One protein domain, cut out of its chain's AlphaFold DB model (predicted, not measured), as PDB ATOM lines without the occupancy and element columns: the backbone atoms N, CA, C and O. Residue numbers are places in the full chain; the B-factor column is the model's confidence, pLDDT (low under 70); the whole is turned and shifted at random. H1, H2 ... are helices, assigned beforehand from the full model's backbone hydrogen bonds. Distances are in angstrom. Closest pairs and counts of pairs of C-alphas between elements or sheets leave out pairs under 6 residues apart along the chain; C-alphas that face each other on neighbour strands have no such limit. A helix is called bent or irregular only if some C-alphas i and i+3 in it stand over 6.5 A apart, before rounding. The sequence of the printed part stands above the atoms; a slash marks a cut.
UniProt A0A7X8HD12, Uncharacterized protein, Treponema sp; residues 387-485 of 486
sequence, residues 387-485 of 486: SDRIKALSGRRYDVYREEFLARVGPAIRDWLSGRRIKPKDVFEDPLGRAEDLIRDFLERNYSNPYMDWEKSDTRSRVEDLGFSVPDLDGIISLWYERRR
ATOM      1  N   SER A 387     -14.594  47.965  12.898       83.12
ATOM      2  CA  SER A 387     -13.838  48.758  13.868       83.12
ATOM      3  C   SER A 387     -12.351  48.906  13.504       83.12
ATOM      4  O   SER A 387     -11.796  50.000  13.606       83.12
ATOM      5  N   ASP A 388     -11.684  47.843  13.046       80.31
ATOM      6  CA  ASP A 388     -10.261  47.891  12.670       80.31
ATOM      7  C   ASP A 388     -10.028  48.626  11.344       80.31
ATOM      8  O   ASP A 388      -9.043  49.354  11.210       80.31
ATOM      9  N   ARG A 389     -10.970  48.519  10.400       80.12
ATOM     10  CA  ARG A 389     -10.964  49.280   9.138       80.12
ATOM     11  C   ARG A 389     -11.129  50.782   9.400       80.12
ATOM     12  O   ARG A 389     -10.355  51.587   8.886       80.12
ATOM     13  N   ILE A 390     -12.043  51.169  10.294       81.06
ATOM     14  CA  ILE A 390     -12.218  52.573  10.707       81.06
ATOM     15  C   ILE A 390     -10.995  53.087  11.499       81.06
ATOM     16  O   ILE A 390     -10.574  54.232  11.316       81.06
ATOM     17  N   LYS A 391     -10.364  52.261  12.349       79.94
ATOM     18  CA  LYS A 391      -9.084  52.609  13.009       79.94
ATOM     19  C   LYS A 391      -7.968  52.866  11.998       79.94
ATOM     20  O   LYS A 391      -7.237  53.842  12.152       79.94
ATOM     21  N   ALA A 392      -7.859  52.033  10.960       82.00
ATOM     22  CA  ALA A 392      -6.876  52.208   9.895       82.00
ATOM     23  C   ALA A 392      -7.080  53.538   9.145       82.00
ATOM     24  O   ALA A 392      -6.134  54.313   9.026       82.00
ATOM     25  N   LEU A 393      -8.317  53.852   8.739       79.00
ATOM     26  CA  LEU A 393      -8.662  55.118   8.069       79.00
ATOM     27  C   LEU A 393      -8.478  56.358   8.961       79.00
ATOM     28  O   LEU A 393      -8.109  57.430   8.481       79.00
ATOM     29  N   SER A 394      -8.715  56.228  10.270       73.06
ATOM     30  CA  SER A 394      -8.587  57.339  11.224       73.06
ATOM     31  C   SER A 394      -7.189  57.529  11.812       73.06
ATOM     32  O   SER A 394      -6.947  58.529  12.493       73.06
ATOM     33  N   GLY A 395      -6.272  56.580  11.598       67.62
ATOM     34  CA  GLY A 395      -4.950  56.553  12.231       67.62
ATOM     35  C   GLY A 395      -4.987  56.397  13.760       67.62
ATOM     36  O   GLY A 395      -3.959  56.549  14.425       67.62
ATOM     37  N   ARG A 396      -6.158  56.117  14.353       67.62
ATOM     38  CA  ARG A 396      -6.340  56.006  15.806       67.62
ATOM     39  C   ARG A 396      -6.201  54.558  16.257       67.62
ATOM     40  O   ARG A 396      -6.764  53.644  15.671       67.62
ATOM     41  N   ARG A 397      -5.491  54.347  17.368       43.62
ATOM     42  CA  ARG A 397      -5.270  53.011  17.961       43.62
ATOM     43  C   ARG A 397      -6.466  52.457  18.746       43.62
ATOM     44  O   ARG A 397      -6.387  51.345  19.258       43.62
ATOM     45  N   TYR A 398      -7.536  53.231  18.879       46.41
ATOM     46  CA  TYR A 398      -8.711  52.915  19.685       46.41
ATOM     47  C   TYR A 398      -9.976  53.320  18.933       46.41
ATOM     48  O   TYR A 398      -9.960  54.259  18.136       46.41
ATOM     49  N   ASP A 399     -11.056  52.588  19.182       62.34
ATOM     50  CA  ASP A 399     -12.347  52.854  18.565       62.34
ATOM     51  C   ASP A 399     -13.123  53.912  19.358       62.34
ATOM     52  O   ASP A 399     -13.244  53.816  20.578       62.34
ATOM     53  N   VAL A 400     -13.637  54.914  18.653       62.06
ATOM     54  CA  VAL A 400     -14.530  55.963  19.181       62.06
ATOM     55  C   VAL A 400     -15.830  56.013  18.370       62.06
ATOM     56  O   VAL A 400     -16.738  56.774  18.678       62.06
ATOM     57  N   TYR A 401     -15.922  55.228  17.298       72.75
ATOM     58  CA  TYR A 401     -16.779  55.535  16.168       72.75
ATOM     59  C   TYR A 401     -18.038  54.688  16.093       72.75
ATOM     60  O   TYR A 401     -18.890  55.024  15.290       72.75
ATOM     61  N   ARG A 402     -18.215  53.660  16.933       80.00
ATOM     62  CA  ARG A 402     -19.357  52.727  16.835       80.00
ATOM     63  C   ARG A 402     -20.714  53.424  16.716       80.00
ATOM     64  O   ARG A 402     -21.468  53.136  15.794       80.00
ATOM     65  N   GLU A 403     -21.016  54.335  17.635       79.81
ATOM     66  CA  GLU A 403     -22.310  55.028  17.674       79.81
ATOM     67  C   GLU A 403     -22.434  56.059  16.540       79.81
ATOM     68  O   GLU A 403     -23.455  56.109  15.861       79.81
ATOM     69  N   GLU A 404     -21.368  56.821  16.262       82.50
ATOM     70  CA  GLU A 404     -21.331  57.808  15.171       82.50
ATOM     71  C   GLU A 404     -21.413  57.150  13.777       82.50
ATOM     72  O   GLU A 404     -22.016  57.700  12.856       82.50
ATOM     73  N   PHE A 405     -20.828  55.960  13.633       84.81
ATOM     74  CA  PHE A 405     -20.848  55.125  12.438       84.81
ATOM     75  C   PHE A 405     -22.251  54.587  12.198       84.81
ATOM     76  O   PHE A 405     -22.871  54.944  11.202       84.81
ATOM     77  N   LEU A 406     -22.800  53.807  13.134       84.62
ATOM     78  CA  LEU A 406     -24.116  53.185  12.959       84.62
ATOM     79  C   LEU A 406     -25.234  54.227  12.776       84.62
ATOM     80  O   LEU A 406     -26.131  54.011  11.964       84.62
ATOM     81  N   ALA A 407     -25.139  55.394  13.425       82.50
ATOM     82  CA  ALA A 407     -26.098  56.487  13.250       82.50
ATOM     83  C   ALA A 407     -26.003  57.222  11.894       82.50
ATOM     84  O   ALA A 407     -26.956  57.898  11.510       82.50
ATOM     85  N   ARG A 408     -24.870  57.148  11.175       82.38
ATOM     86  CA  ARG A 408     -24.620  57.936   9.943       82.38
ATOM     87  C   ARG A 408     -24.200  57.112   8.720       82.38
ATOM     88  O   ARG A 408     -23.978  57.687   7.658       82.38
ATOM     89  N   VAL A 409     -24.102  55.788   8.831       86.31
ATOM     90  CA  VAL A 409     -23.690  54.905   7.726       86.31
ATOM     91  C   VAL A 409     -24.793  54.695   6.677       86.31
ATOM     92  O   VAL A 409     -24.468  54.497   5.512       86.31
ATOM     93  N   GLY A 410     -26.077  54.826   7.038       82.19
ATOM     94  CA  GLY A 410     -27.223  54.659   6.121       82.19
ATOM     95  C   GLY A 410     -27.109  55.461   4.814       82.19
ATOM     96  O   GLY A 410     -27.053  54.860   3.741       82.19
ATOM     97  N   PRO A 411     -26.930  56.799   4.865       84.19
ATOM     98  CA  PRO A 411     -26.679  57.609   3.671       84.19
ATOM     99  C   PRO A 411     -25.465  57.156   2.846       84.19
ATOM    100  O   PRO A 411     -25.502  57.222   1.623       84.19
ATOM    101  N   ALA A 412     -24.389  56.680   3.483       85.12
ATOM    102  CA  ALA A 412     -23.214  56.185   2.764       85.12
ATOM    103  C   ALA A 412     -23.487  54.849   2.045       85.12
ATOM    104  O   ALA A 412     -23.053  54.665   0.910       85.12
ATOM    105  N   ILE A 413     -24.254  53.947   2.670       84.75
ATOM    106  CA  ILE A 413     -24.732  52.703   2.048       84.75
ATOM    107  C   ILE A 413     -25.639  53.030   0.857       84.75
ATOM    108  O   ILE A 413     -25.428  52.504  -0.232       84.75
ATOM    109  N   ARG A 414     -26.615  53.928   1.037       83.19
ATOM    110  CA  ARG A 414     -27.593  54.293   0.004       83.19
ATOM    111  C   ARG A 414     -26.941  54.837  -1.262       83.19
ATOM    112  O   ARG A 414     -27.307  54.424  -2.362       83.19
ATOM    113  N   ASP A 415     -25.960  55.721  -1.117       81.75
ATOM    114  CA  ASP A 415     -25.271  56.315  -2.264       81.75
ATOM    115  C   ASP A 415     -24.313  55.320  -2.940       81.75
ATOM    116  O   ASP A 415     -24.224  55.287  -4.168       81.75
ATOM    117  N   TRP A 416     -23.682  54.424  -2.171       82.19
ATOM    118  CA  TRP A 416     -22.882  53.325  -2.724       82.19
ATOM    119  C   TRP A 416     -23.731  52.320  -3.522       82.19
ATOM    120  O   TRP A 416     -23.352  51.920  -4.623       82.19
ATOM    121  N   LEU A 417     -24.907  51.950  -3.001       82.88
ATOM    122  CA  LEU A 417     -25.873  51.077  -3.678       82.88
ATOM    123  C   LEU A 417     -26.458  51.734  -4.935       82.88
ATOM    124  O   LEU A 417     -26.613  51.070  -5.961       82.88
ATOM    125  N   SER A 418     -26.733  53.041  -4.884       76.38
ATOM    126  CA  SER A 418     -27.288  53.798  -6.015       76.38
ATOM    127  C   SER A 418     -26.370  53.786  -7.243       76.38
ATOM    128  O   SER A 418     -26.863  53.748  -8.368       76.38
ATOM    129  N   GLY A 419     -25.046  53.740  -7.044       71.12
ATOM    130  CA  GLY A 419     -24.054  53.612  -8.119       71.12
ATOM    131  C   GLY A 419     -23.759  52.180  -8.592       71.12
ATOM    132  O   GLY A 419     -23.000  52.013  -9.544       71.12
ATOM    133  N   ARG A 420     -24.309  51.136  -7.947       70.38
ATOM    134  CA  ARG A 420     -23.962  49.714  -8.193       70.38
ATOM    135  C   ARG A 420     -25.179  48.805  -8.403       70.38
ATOM    136  O   ARG A 420     -25.185  47.629  -8.024       70.38
ATOM    137  N   ARG A 421     -26.227  49.353  -9.015       73.75
ATOM    138  CA  ARG A 421     -27.460  48.636  -9.355       73.75
ATOM    139  C   ARG A 421     -27.268  47.759 -10.602       73.75
ATOM    140  O   ARG A 421     -26.873  48.260 -11.647       73.75
ATOM    141  N   ILE A 422     -27.584  46.468 -10.495       67.38
ATOM    142  CA  ILE A 422     -27.444  45.463 -11.568       67.38
ATOM    143  C   ILE A 422     -28.762  45.274 -12.342       67.38
ATOM    144  O   ILE A 422     -28.747  45.108 -13.559       67.38
ATOM    145  N   LYS A 423     -29.910  45.292 -11.648       62.47
ATOM    146  CA  LYS A 423     -31.244  45.059 -12.243       62.47
ATOM    147  C   LYS A 423     -32.035  46.371 -12.401       62.47
ATOM    148  O   LYS A 423     -31.955  47.223 -11.509       62.47
ATOM    149  N   PRO A 424     -32.831  46.552 -13.478       56.06
ATOM    150  CA  PRO A 424     -33.688  47.727 -13.654       56.06
ATOM    151  C   PRO A 424     -34.751  47.857 -12.545       56.06
ATOM    152  O   PRO A 424     -34.883  47.010 -11.661       56.06
ATOM    153  N   LYS A 425     -35.455  48.993 -12.529       56.12
ATOM    154  CA  LYS A 425     -36.325  49.383 -11.415       56.12
ATOM    155  C   LYS A 425     -37.674  48.671 -11.468       56.12
ATOM    156  O   LYS A 425     -38.563  49.106 -12.192       56.12
ATOM    157  N   ASP A 426     -37.812  47.622 -10.662       56.00
ATOM    158  CA  ASP A 426     -39.118  47.047 -10.346       56.00
ATOM    159  C   ASP A 426     -39.992  48.092  -9.633       56.00
ATOM    160  O   ASP A 426     -39.494  48.877  -8.818       56.00
ATOM    161  N   VAL A 427     -41.269  48.165 -10.004       54.31
ATOM    162  CA  VAL A 427     -42.125  49.339  -9.722       54.31
ATOM    163  C   VAL A 427     -42.895  49.209  -8.399       54.31
ATOM    164  O   VAL A 427     -43.383  50.208  -7.878       54.31
ATOM    165  N   PHE A 428     -42.975  48.000  -7.834       49.44
ATOM    166  CA  PHE A 428     -43.888  47.670  -6.729       49.44
ATOM    167  C   PHE A 428     -43.232  47.402  -5.363       49.44
ATOM    168  O   PHE A 428     -43.952  47.214  -4.385       49.44
ATOM    169  N   GLU A 429     -41.902  47.438  -5.248       61.38
ATOM    170  CA  GLU A 429     -41.198  47.334  -3.960       61.38
ATOM    171  C   GLU A 429     -40.081  48.384  -3.832       61.38
ATOM    172  O   GLU A 429     -39.616  48.935  -4.831       61.38
ATOM    173  N   ASP A 430     -39.615  48.637  -2.603       73.62
ATOM    174  CA  ASP A 430     -38.366  49.367  -2.340       73.62
ATOM    175  C   ASP A 430     -37.209  48.383  -2.056       73.62
ATOM    176  O   ASP A 430     -36.937  48.046  -0.897       73.62
ATOM    177  N   PRO A 431     -36.504  47.892  -3.094       77.00
ATOM    178  CA  PRO A 431     -35.353  47.019  -2.902       77.00
ATOM    179  C   PRO A 431     -34.139  47.774  -2.341       77.00
ATOM    180  O   PRO A 431     -33.245  47.137  -1.789       77.00
ATOM    181  N   LEU A 432     -34.088  49.110  -2.465       78.62
ATOM    182  CA  LEU A 432     -32.961  49.921  -1.996       78.62
ATOM    183  C   LEU A 432     -32.985  50.039  -0.469       78.62
ATOM    184  O   LEU A 432     -31.963  49.781   0.162       78.62
ATOM    185  N   GLY A 433     -34.146  50.343   0.121       79.81
ATOM    186  CA  GLY A 433     -34.331  50.350   1.574       79.81
ATOM    187  C   GLY A 433     -34.030  48.986   2.204       79.81
ATOM    188  O   GLY A 433     -33.239  48.898   3.141       79.81
ATOM    189  N   ARG A 434     -34.552  47.893   1.622       79.81
ATOM    190  CA  ARG A 434     -34.261  46.525   2.099       79.81
ATOM    191  C   ARG A 434     -32.772  46.165   2.016       79.81
ATOM    192  O   ARG A 434     -32.258  45.515   2.925       79.81
ATOM    193  N   ALA A 435     -32.073  46.577   0.957       83.38
ATOM    194  CA  ALA A 435     -30.630  46.366   0.834       83.38
ATOM    195  C   ALA A 435     -29.827  47.223   1.833       83.38
ATOM    196  O   ALA A 435     -28.855  46.731   2.410       83.38
ATOM    197  N   GLU A 436     -30.244  48.470   2.087       84.75
ATOM    198  CA  GLU A 436     -29.642  49.343   3.104       84.75
ATOM    199  C   GLU A 436     -29.771  48.741   4.510       84.75
ATOM    200  O   GLU A 436     -28.771  48.640   5.226       84.75
ATOM    201  N   ASP A 437     -30.969  48.279   4.877       84.75
ATOM    202  CA  ASP A 437     -31.237  47.651   6.173       84.75
ATOM    203  C   ASP A 437     -30.416  46.364   6.363       84.75
ATOM    204  O   ASP A 437     -29.764  46.206   7.394       84.75
ATOM    205  N   LEU A 438     -30.358  45.477   5.358       85.00
ATOM    206  CA  LEU A 438     -29.557  44.243   5.415       85.00
ATOM    207  C   LEU A 438     -28.058  44.514   5.630       85.00
ATOM    208  O   LEU A 438     -27.410  43.811   6.411       85.00
ATOM    209  N   ILE A 439     -27.502  45.528   4.960       85.69
ATOM    210  CA  ILE A 439     -26.091  45.909   5.115       85.69
ATOM    211  C   ILE A 439     -25.857  46.571   6.477       85.69
ATOM    212  O   ILE A 439     -24.867  46.251   7.140       85.69
ATOM    213  N   ARG A 440     -26.762  47.446   6.936       86.06
ATOM    214  CA  ARG A 440     -26.676  48.085   8.259       86.06
ATOM    215  C   ARG A 440     -26.703  47.045   9.380       86.06
ATOM    216  O   ARG A 440     -25.826  47.071  10.241       86.06
ATOM    217  N   ASP A 441     -27.630  46.092   9.323       86.31
ATOM    218  CA  ASP A 441     -27.736  44.976  10.268       86.31
ATOM    219  C   ASP A 441     -26.464  44.115  10.296       86.31
ATOM    220  O   ASP A 441     -25.996  43.715  11.366       86.31
ATOM    221  N   PHE A 442     -25.876  43.827   9.130       86.69
ATOM    222  CA  PHE A 442     -24.626  43.072   9.052       86.69
ATOM    223  C   PHE A 442     -23.448  43.849   9.649       86.69
ATOM    224  O   PHE A 442     -22.665  43.275  10.413       86.69
ATOM    225  N   LEU A 443     -23.334  45.141   9.332       86.94
ATOM    226  CA  LEU A 443     -22.300  46.032   9.859       86.94
ATOM    227  C   LEU A 443     -22.422  46.222  11.374       86.94
ATOM    228  O   LEU A 443     -21.397  46.260  12.047       86.94
ATOM    229  N   GLU A 444     -23.635  46.295  11.928       85.62
ATOM    230  CA  GLU A 444     -23.848  46.377  13.376       85.62
ATOM    231  C   GLU A 444     -23.419  45.091  14.089       85.62
ATOM    232  O   GLU A 444     -22.627  45.144  15.039       85.62
ATOM    233  N   ARG A 445     -23.896  43.932  13.615       84.00
ATOM    234  CA  ARG A 445     -23.595  42.620  14.214       84.00
ATOM    235  C   ARG A 445     -22.107  42.279  14.137       84.00
ATOM    236  O   ARG A 445     -21.566  41.681  15.063       84.00
ATOM    237  N   ASN A 446     -21.436  42.681  13.058       84.00
ATOM    238  CA  ASN A 446     -20.018  42.399  12.831       84.00
ATOM    239  C   ASN A 446     -19.085  43.574  13.155       84.00
ATOM    240  O   ASN A 446     -17.882  43.477  12.906       84.00
ATOM    241  N   TYR A 447     -19.596  44.654  13.760       83.62
ATOM    242  CA  TYR A 447     -18.839  45.890  13.970       83.62
ATOM    243  C   TYR A 447     -17.479  45.656  14.655       83.62
ATOM    244  O   TYR A 447     -16.457  46.215  14.256       83.62
ATOM    245  N   SER A 448     -17.455  44.769  15.654       80.75
ATOM    246  CA  SER A 448     -16.254  44.374  16.404       80.75
ATOM    247  C   SER A 448     -15.852  42.908  16.188       80.75
ATOM    248  O   SER A 448     -15.084  42.381  16.986       80.75
ATOM    249  N   ASN A 449     -16.359  42.235  15.147       81.06
ATOM    250  CA  ASN A 449     -16.044  40.834  14.850       81.06
ATOM    251  C   ASN A 449     -14.747  40.732  14.015       81.06
ATOM    252  O   ASN A 449     -14.774  41.092  12.837       81.06
ATOM    253  N   PRO A 450     -13.616  40.227  14.555       75.31
ATOM    254  CA  PRO A 450     -12.360  40.133  13.802       75.31
ATOM    255  C   PRO A 450     -12.388  39.059  12.706       75.31
ATOM    256  O   PRO A 450     -11.549  39.079  11.810       75.31
ATOM    257  N   TYR A 451     -13.345  38.128  12.777       75.12
ATOM    258  CA  TYR A 451     -13.530  37.015  11.844       75.12
ATOM    259  C   TYR A 451     -14.687  37.263  10.860       75.12
ATOM    260  O   TYR A 451     -15.252  36.321  10.312       75.12
ATOM    261  N   MET A 452     -15.067  38.529  10.653       82.88
ATOM    262  CA  MET A 452     -16.082  38.923   9.677       82.88
ATOM    263  C   MET A 452     -15.638  38.569   8.246       82.88
ATOM    264  O   MET A 452     -14.678  39.142   7.731       82.88
ATOM    265  N   ASP A 453     -16.386  37.685   7.583       81.50
ATOM    266  CA  ASP A 453     -16.239  37.356   6.160       81.50
ATOM    267  C   ASP A 453     -17.502  37.826   5.413       81.50
ATOM    268  O   ASP A 453     -18.550  37.182   5.464       81.50
ATOM    269  N   TRP A 454     -17.431  39.002   4.776       83.12
ATOM    270  CA  TRP A 454     -18.520  39.527   3.935       83.12
ATOM    271  C   TRP A 454     -18.648  38.750   2.622       83.12
ATOM    272  O   TRP A 454     -19.761  38.532   2.140       83.12
ATOM    273  N   GLU A 455     -17.516  38.311   2.059       80.31
ATOM    274  CA  GLU A 455     -17.441  37.673   0.742       80.31
ATOM    275  C   GLU A 455     -18.231  36.359   0.702       80.31
ATOM    276  O   GLU A 455     -18.802  36.035  -0.335       80.31
ATOM    277  N   LYS A 456     -18.310  35.651   1.837       80.69
ATOM    278  CA  LYS A 456     -19.068  34.398   2.009       80.69
ATOM    279  C   LYS A 456     -20.350  34.544   2.836       80.69
ATOM    280  O   LYS A 456     -20.862  33.548   3.340       80.69
ATOM    281  N   SER A 457     -20.839  35.765   3.049       83.75
ATOM    282  CA  SER A 457     -22.019  35.986   3.892       83.75
ATOM    283  C   SER A 457     -23.333  35.762   3.138       83.75
ATOM    284  O   SER A 457     -23.533  36.309   2.055       83.75
ATOM    285  N   ASP A 458     -24.290  35.068   3.764       83.75
ATOM    286  CA  ASP A 458     -25.665  34.939   3.245       83.75
ATOM    287  C   ASP A 458     -26.323  36.309   2.999       83.75
ATOM    288  O   ASP A 458     -27.182  36.461   2.129       83.75
ATOM    289  N   THR A 459     -25.931  37.330   3.772       84.00
ATOM    290  CA  THR A 459     -26.406  38.705   3.593       84.00
ATOM    291  C   THR A 459     -25.986  39.277   2.244       84.00
ATOM    292  O   THR A 459     -26.800  39.940   1.604       84.00
ATOM    293  N   ARG A 460     -24.760  39.001   1.782       84.31
ATOM    294  CA  ARG A 460     -24.298  39.441   0.463       84.31
ATOM    295  C   ARG A 460     -25.151  38.828  -0.646       84.31
ATOM    296  O   ARG A 460     -25.630  39.574  -1.495       84.31
ATOM    297  N   SER A 461     -25.414  37.519  -0.601       83.38
ATOM    298  CA  SER A 461     -26.280  36.854  -1.586       83.38
ATOM    299  C   SER A 461     -27.680  37.473  -1.625       83.38
ATOM    300  O   SER A 461     -28.164  37.809  -2.698       83.38
ATOM    301  N   ARG A 462     -28.281  37.768  -0.462       82.56
ATOM    302  CA  ARG A 462     -29.592  38.449  -0.387       82.56
ATOM    303  C   ARG A 462     -29.581  39.868  -0.974       82.56
ATOM    304  O   ARG A 462     -30.590  40.310  -1.515       82.56
ATOM    305  N   VAL A 463     -28.468  40.597  -0.874       83.50
ATOM    306  CA  VAL A 463     -28.301  41.927  -1.496       83.50
ATOM    307  C   VAL A 463     -28.117  41.812  -3.020       83.50
ATOM    308  O   VAL A 463     -28.655  42.631  -3.768       83.50
ATOM    309  N   GLU A 464     -27.426  40.771  -3.488       84.75
ATOM    310  CA  GLU A 464     -27.282  40.452  -4.916       84.75
ATOM    311  C   GLU A 464     -28.622  39.988  -5.533       84.75
ATOM    312  O   GLU A 464     -28.972  40.427  -6.634       84.75
ATOM    313  N   ASP A 465     -29.438  39.220  -4.799       81.75
ATOM    314  CA  ASP A 465     -30.806  38.837  -5.187       81.75
ATOM    315  C   ASP A 465     -31.696  40.072  -5.417       81.75
ATOM    316  O   ASP A 465     -32.339  40.189  -6.471       81.75
ATOM    317  N   LEU A 466     -31.642  41.040  -4.487       80.50
ATOM    318  CA  LEU A 466     -32.279  42.366  -4.578       80.50
ATOM    319  C   LEU A 466     -31.719  43.250  -5.714       80.50
ATOM    320  O   LEU A 466     -32.266  44.318  -5.993       80.50
ATOM    321  N   GLY A 467     -30.669  42.805  -6.411       80.56
ATOM    322  CA  GLY A 467     -30.161  43.424  -7.634       80.56
ATOM    323  C   GLY A 467     -29.056  44.461  -7.435       80.56
ATOM    324  O   GLY A 467     -28.887  45.307  -8.317       80.56
ATOM    325  N   PHE A 468     -28.301  44.408  -6.333       83.00
ATOM    326  CA  PHE A 468     -27.181  45.317  -6.051       83.00
ATOM    327  C   PHE A 468     -25.845  44.574  -5.919       83.00
ATOM    328  O   PHE A 468     -25.773  43.523  -5.292       83.00
ATOM    329  N   SER A 469     -24.762  45.139  -6.466       80.62
ATOM    330  CA  SER A 469     -23.416  44.562  -6.343       80.62
ATOM    331  C   SER A 469     -22.618  45.228  -5.222       80.62
ATOM    332  O   SER A 469     -22.271  46.407  -5.315       80.62
ATOM    333  N   VAL A 470     -22.269  44.467  -4.183       82.94
ATOM    334  CA  VAL A 470     -21.405  44.927  -3.081       82.94
ATOM    335  C   VAL A 470     -20.271  43.910  -2.880       82.94
ATOM    336  O   VAL A 470     -20.390  43.014  -2.045       82.94
ATOM    337  N   PRO A 471     -19.176  43.994  -3.666       76.12
ATOM    338  CA  PRO A 471     -18.074  43.030  -3.588       76.12
ATOM    339  C   PRO A 471     -17.283  43.141  -2.275       76.12
ATOM    340  O   PRO A 471     -16.858  42.125  -1.727       76.12
ATOM    341  N   ASP A 472     -17.142  44.358  -1.747       82.75
ATOM    342  CA  ASP A 472     -16.489  44.678  -0.479       82.75
ATOM    343  C   ASP A 472     -17.303  45.712   0.320       82.75
ATOM    344  O   ASP A 472     -18.189  46.385  -0.212       82.75
ATOM    345  N   LEU A 473     -16.984  45.830   1.612       84.56
ATOM    346  CA  LEU A 473     -17.536  46.844   2.519       84.56
ATOM    347  C   LEU A 473     -16.596  48.052   2.696       84.56
ATOM    348  O   LEU A 473     -16.975  49.034   3.333       84.56
ATOM    349  N   ASP A 474     -15.377  47.997   2.156       82.00
ATOM    350  CA  ASP A 474     -14.348  49.021   2.360       82.00
ATOM    351  C   ASP A 474     -14.708  50.326   1.650       82.00
ATOM    352  O   ASP A 474     -14.493  51.403   2.209       82.00
ATOM    353  N   GLY A 475     -15.355  50.248   0.483       81.88
ATOM    354  CA  GLY A 475     -15.920  51.417  -0.192       81.88
ATOM    355  C   GLY A 475     -16.979  52.153   0.641       81.88
ATOM    356  O   GLY A 475     -16.925  53.375   0.763       81.88
ATOM    357  N   ILE A 476     -17.889  51.418   1.293       84.94
ATOM    358  CA  ILE A 476     -18.940  51.989   2.159       84.94
ATOM    359  C   ILE A 476     -18.324  52.650   3.400       84.94
ATOM    360  O   ILE A 476     -18.675  53.777   3.753       84.94
ATOM    361  N   ILE A 477     -17.386  51.959   4.058       84.75
ATOM    362  CA  ILE A 477     -16.713  52.448   5.270       84.75
ATOM    363  C   ILE A 477     -15.871  53.699   4.959       84.75
ATOM    364  O   ILE A 477     -15.878  54.653   5.740       84.75
ATOM    365  N   SER A 478     -15.195  53.727   3.806       83.75
ATOM    366  CA  SER A 478     -14.397  54.875   3.358       83.75
ATOM    367  C   SER A 478     -15.274  56.083   3.021       83.75
ATOM    368  O   SER A 478     -15.021  57.174   3.526       83.75
ATOM    369  N   LEU A 479     -16.362  55.882   2.268       82.94
ATOM    370  CA  LEU A 479     -17.297  56.946   1.882       82.94
ATOM    371  C   LEU A 479     -18.003  57.567   3.100       82.94
ATOM    372  O   LEU A 479     -18.212  58.780   3.153       82.94
ATOM    373  N   TRP A 480     -18.311  56.767   4.128       86.69
ATOM    374  CA  TRP A 480     -18.753  57.291   5.425       86.69
ATOM    375  C   TRP A 480     -17.673  58.150   6.107       86.69
ATOM    376  O   TRP A 480     -17.976  59.227   6.624       86.69
ATOM    377  N   TYR A 481     -16.415  57.700   6.107       81.00
ATOM    378  CA  TYR A 481     -15.326  58.408   6.783       81.00
ATOM    379  C   TYR A 481     -14.964  59.737   6.098       81.00
ATOM    380  O   TYR A 481     -14.675  60.723   6.777       81.00
ATOM    381  N   GLU A 482     -15.037  59.803   4.768       81.75
ATOM    382  CA  GLU A 482     -14.855  61.040   3.996       81.75
ATOM    383  C   GLU A 482     -15.949  62.072   4.308       81.75
ATOM    384  O   GLU A 482     -15.640  63.227   4.605       81.75
ATOM    385  N   ARG A 483     -17.217  61.642   4.368       79.81
ATOM    386  CA  ARG A 483     -18.371  62.485   4.754       79.81
ATOM    387  C   ARG A 483     -18.342  63.009   6.185       79.81
ATOM    388  O   ARG A 483     -19.119  63.890   6.527       79.81
ATOM    389  N   ARG A 484     -17.484  62.441   7.026       75.69
ATOM    390  CA  ARG A 484     -17.231  62.894   8.397       75.69
ATOM    391  C   ARG A 484     -16.114  63.948   8.465       75.69
ATOM    392  O   ARG A 484     -15.880  64.526   9.527       75.69
ATOM    393  N   ARG A 485     -15.371  64.138   7.368       62.06
ATOM    394  CA  ARG A 485     -14.242  65.072   7.249       62.06
ATOM    395  C   ARG A 485     -14.581  66.317   6.423       62.06
ATOM    396  O   ARG A 485     -13.938  67.342   6.641       62.06
TER     397      ARG A 485
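This is residues 387 to 485 of the 486 residues of an uncharacterized protein of Treponema sp (UniProt A0A7X8HD12). The kinked helix H2 and the helix H3 lie side by side and run opposite ways; H4 folds back along the side of H3 away from H2, while H5 crosses H2 and H1 packs on H5. The longest distance runs between two loops, from the link between H1 and H2 to the link between H2 and H3. The printed part has 99 residues, with five named helices in the order H1, H2, H3, H4, H5 and no named strand; its class is all helix. It is compact, with a radius of gyration of the C-alphas of 13.7 A, yet elongated in outline, spanning 45 by 28 by 18 A.

The longest helix is H2, residues 402 to 418, 24.2 A from C-alpha 402 at (-19.357, 52.727, 16.835) to C-alpha 418 at (-27.288, 53.798, -6.015). H2 has a kink of 47 degrees near residue 409 and is irregular: C-alphas 407 and 410 are 7.4 A apart. H3 takes residues 431 to 445 and is 21.2 A long. H4 is residues 458 to 465, 10.6 A. H5 is residues 474 to 483, 14.3 A, and ends with C-alpha 483 at (-18.371, 62.485, 4.754). H1 is residues 387 to 394, 10.4 A, and begins with C-alpha 387 at (-13.838, 48.758, 13.868).

H2 and H3 touch and form a helical hairpin, with a shallow tilt of 32 degrees, opposite ways; their closest C-alphas, of Ile 413 and Glu 436, are 6.0 A apart. H3 and H4 form a second helical hairpin: they touch at a shallow tilt of 14 degrees, opposite ways, with the closest C-alphas, of Ala 435 and Val 463, 5.5 A apart. H2 and H4 are apart. H5 touches H2, only just about perpendicular at 71 degrees, with the closest C-alphas, of Ala 412 and Trp 480, 5.3 A apart. H1 touches H5 at a steep tilt of 48 degrees, the same way; their closest C-alphas, of Ile 390 and Ile 477, are 7.1 A apart. H1 and H2 are close but not clearly touching: the closest C-alphas, of Ser 387 and Arg 402, are 7.4 A apart. In H1, H3, H4 and H5 every O i to N i+4 pair is within hydrogen-bond range; in H2, 10 of 13 are.

The two C-alphas farthest apart, of Arg 397 and Val 427, are 46.2 A apart. The printed part has no cut. The links from H2 to H3 and from H3 to H4 are long, 12 residues each. The mean pLDDT of the printed part is 78.1; residues 395 to 400, 422 to 429 and 485 are under 70.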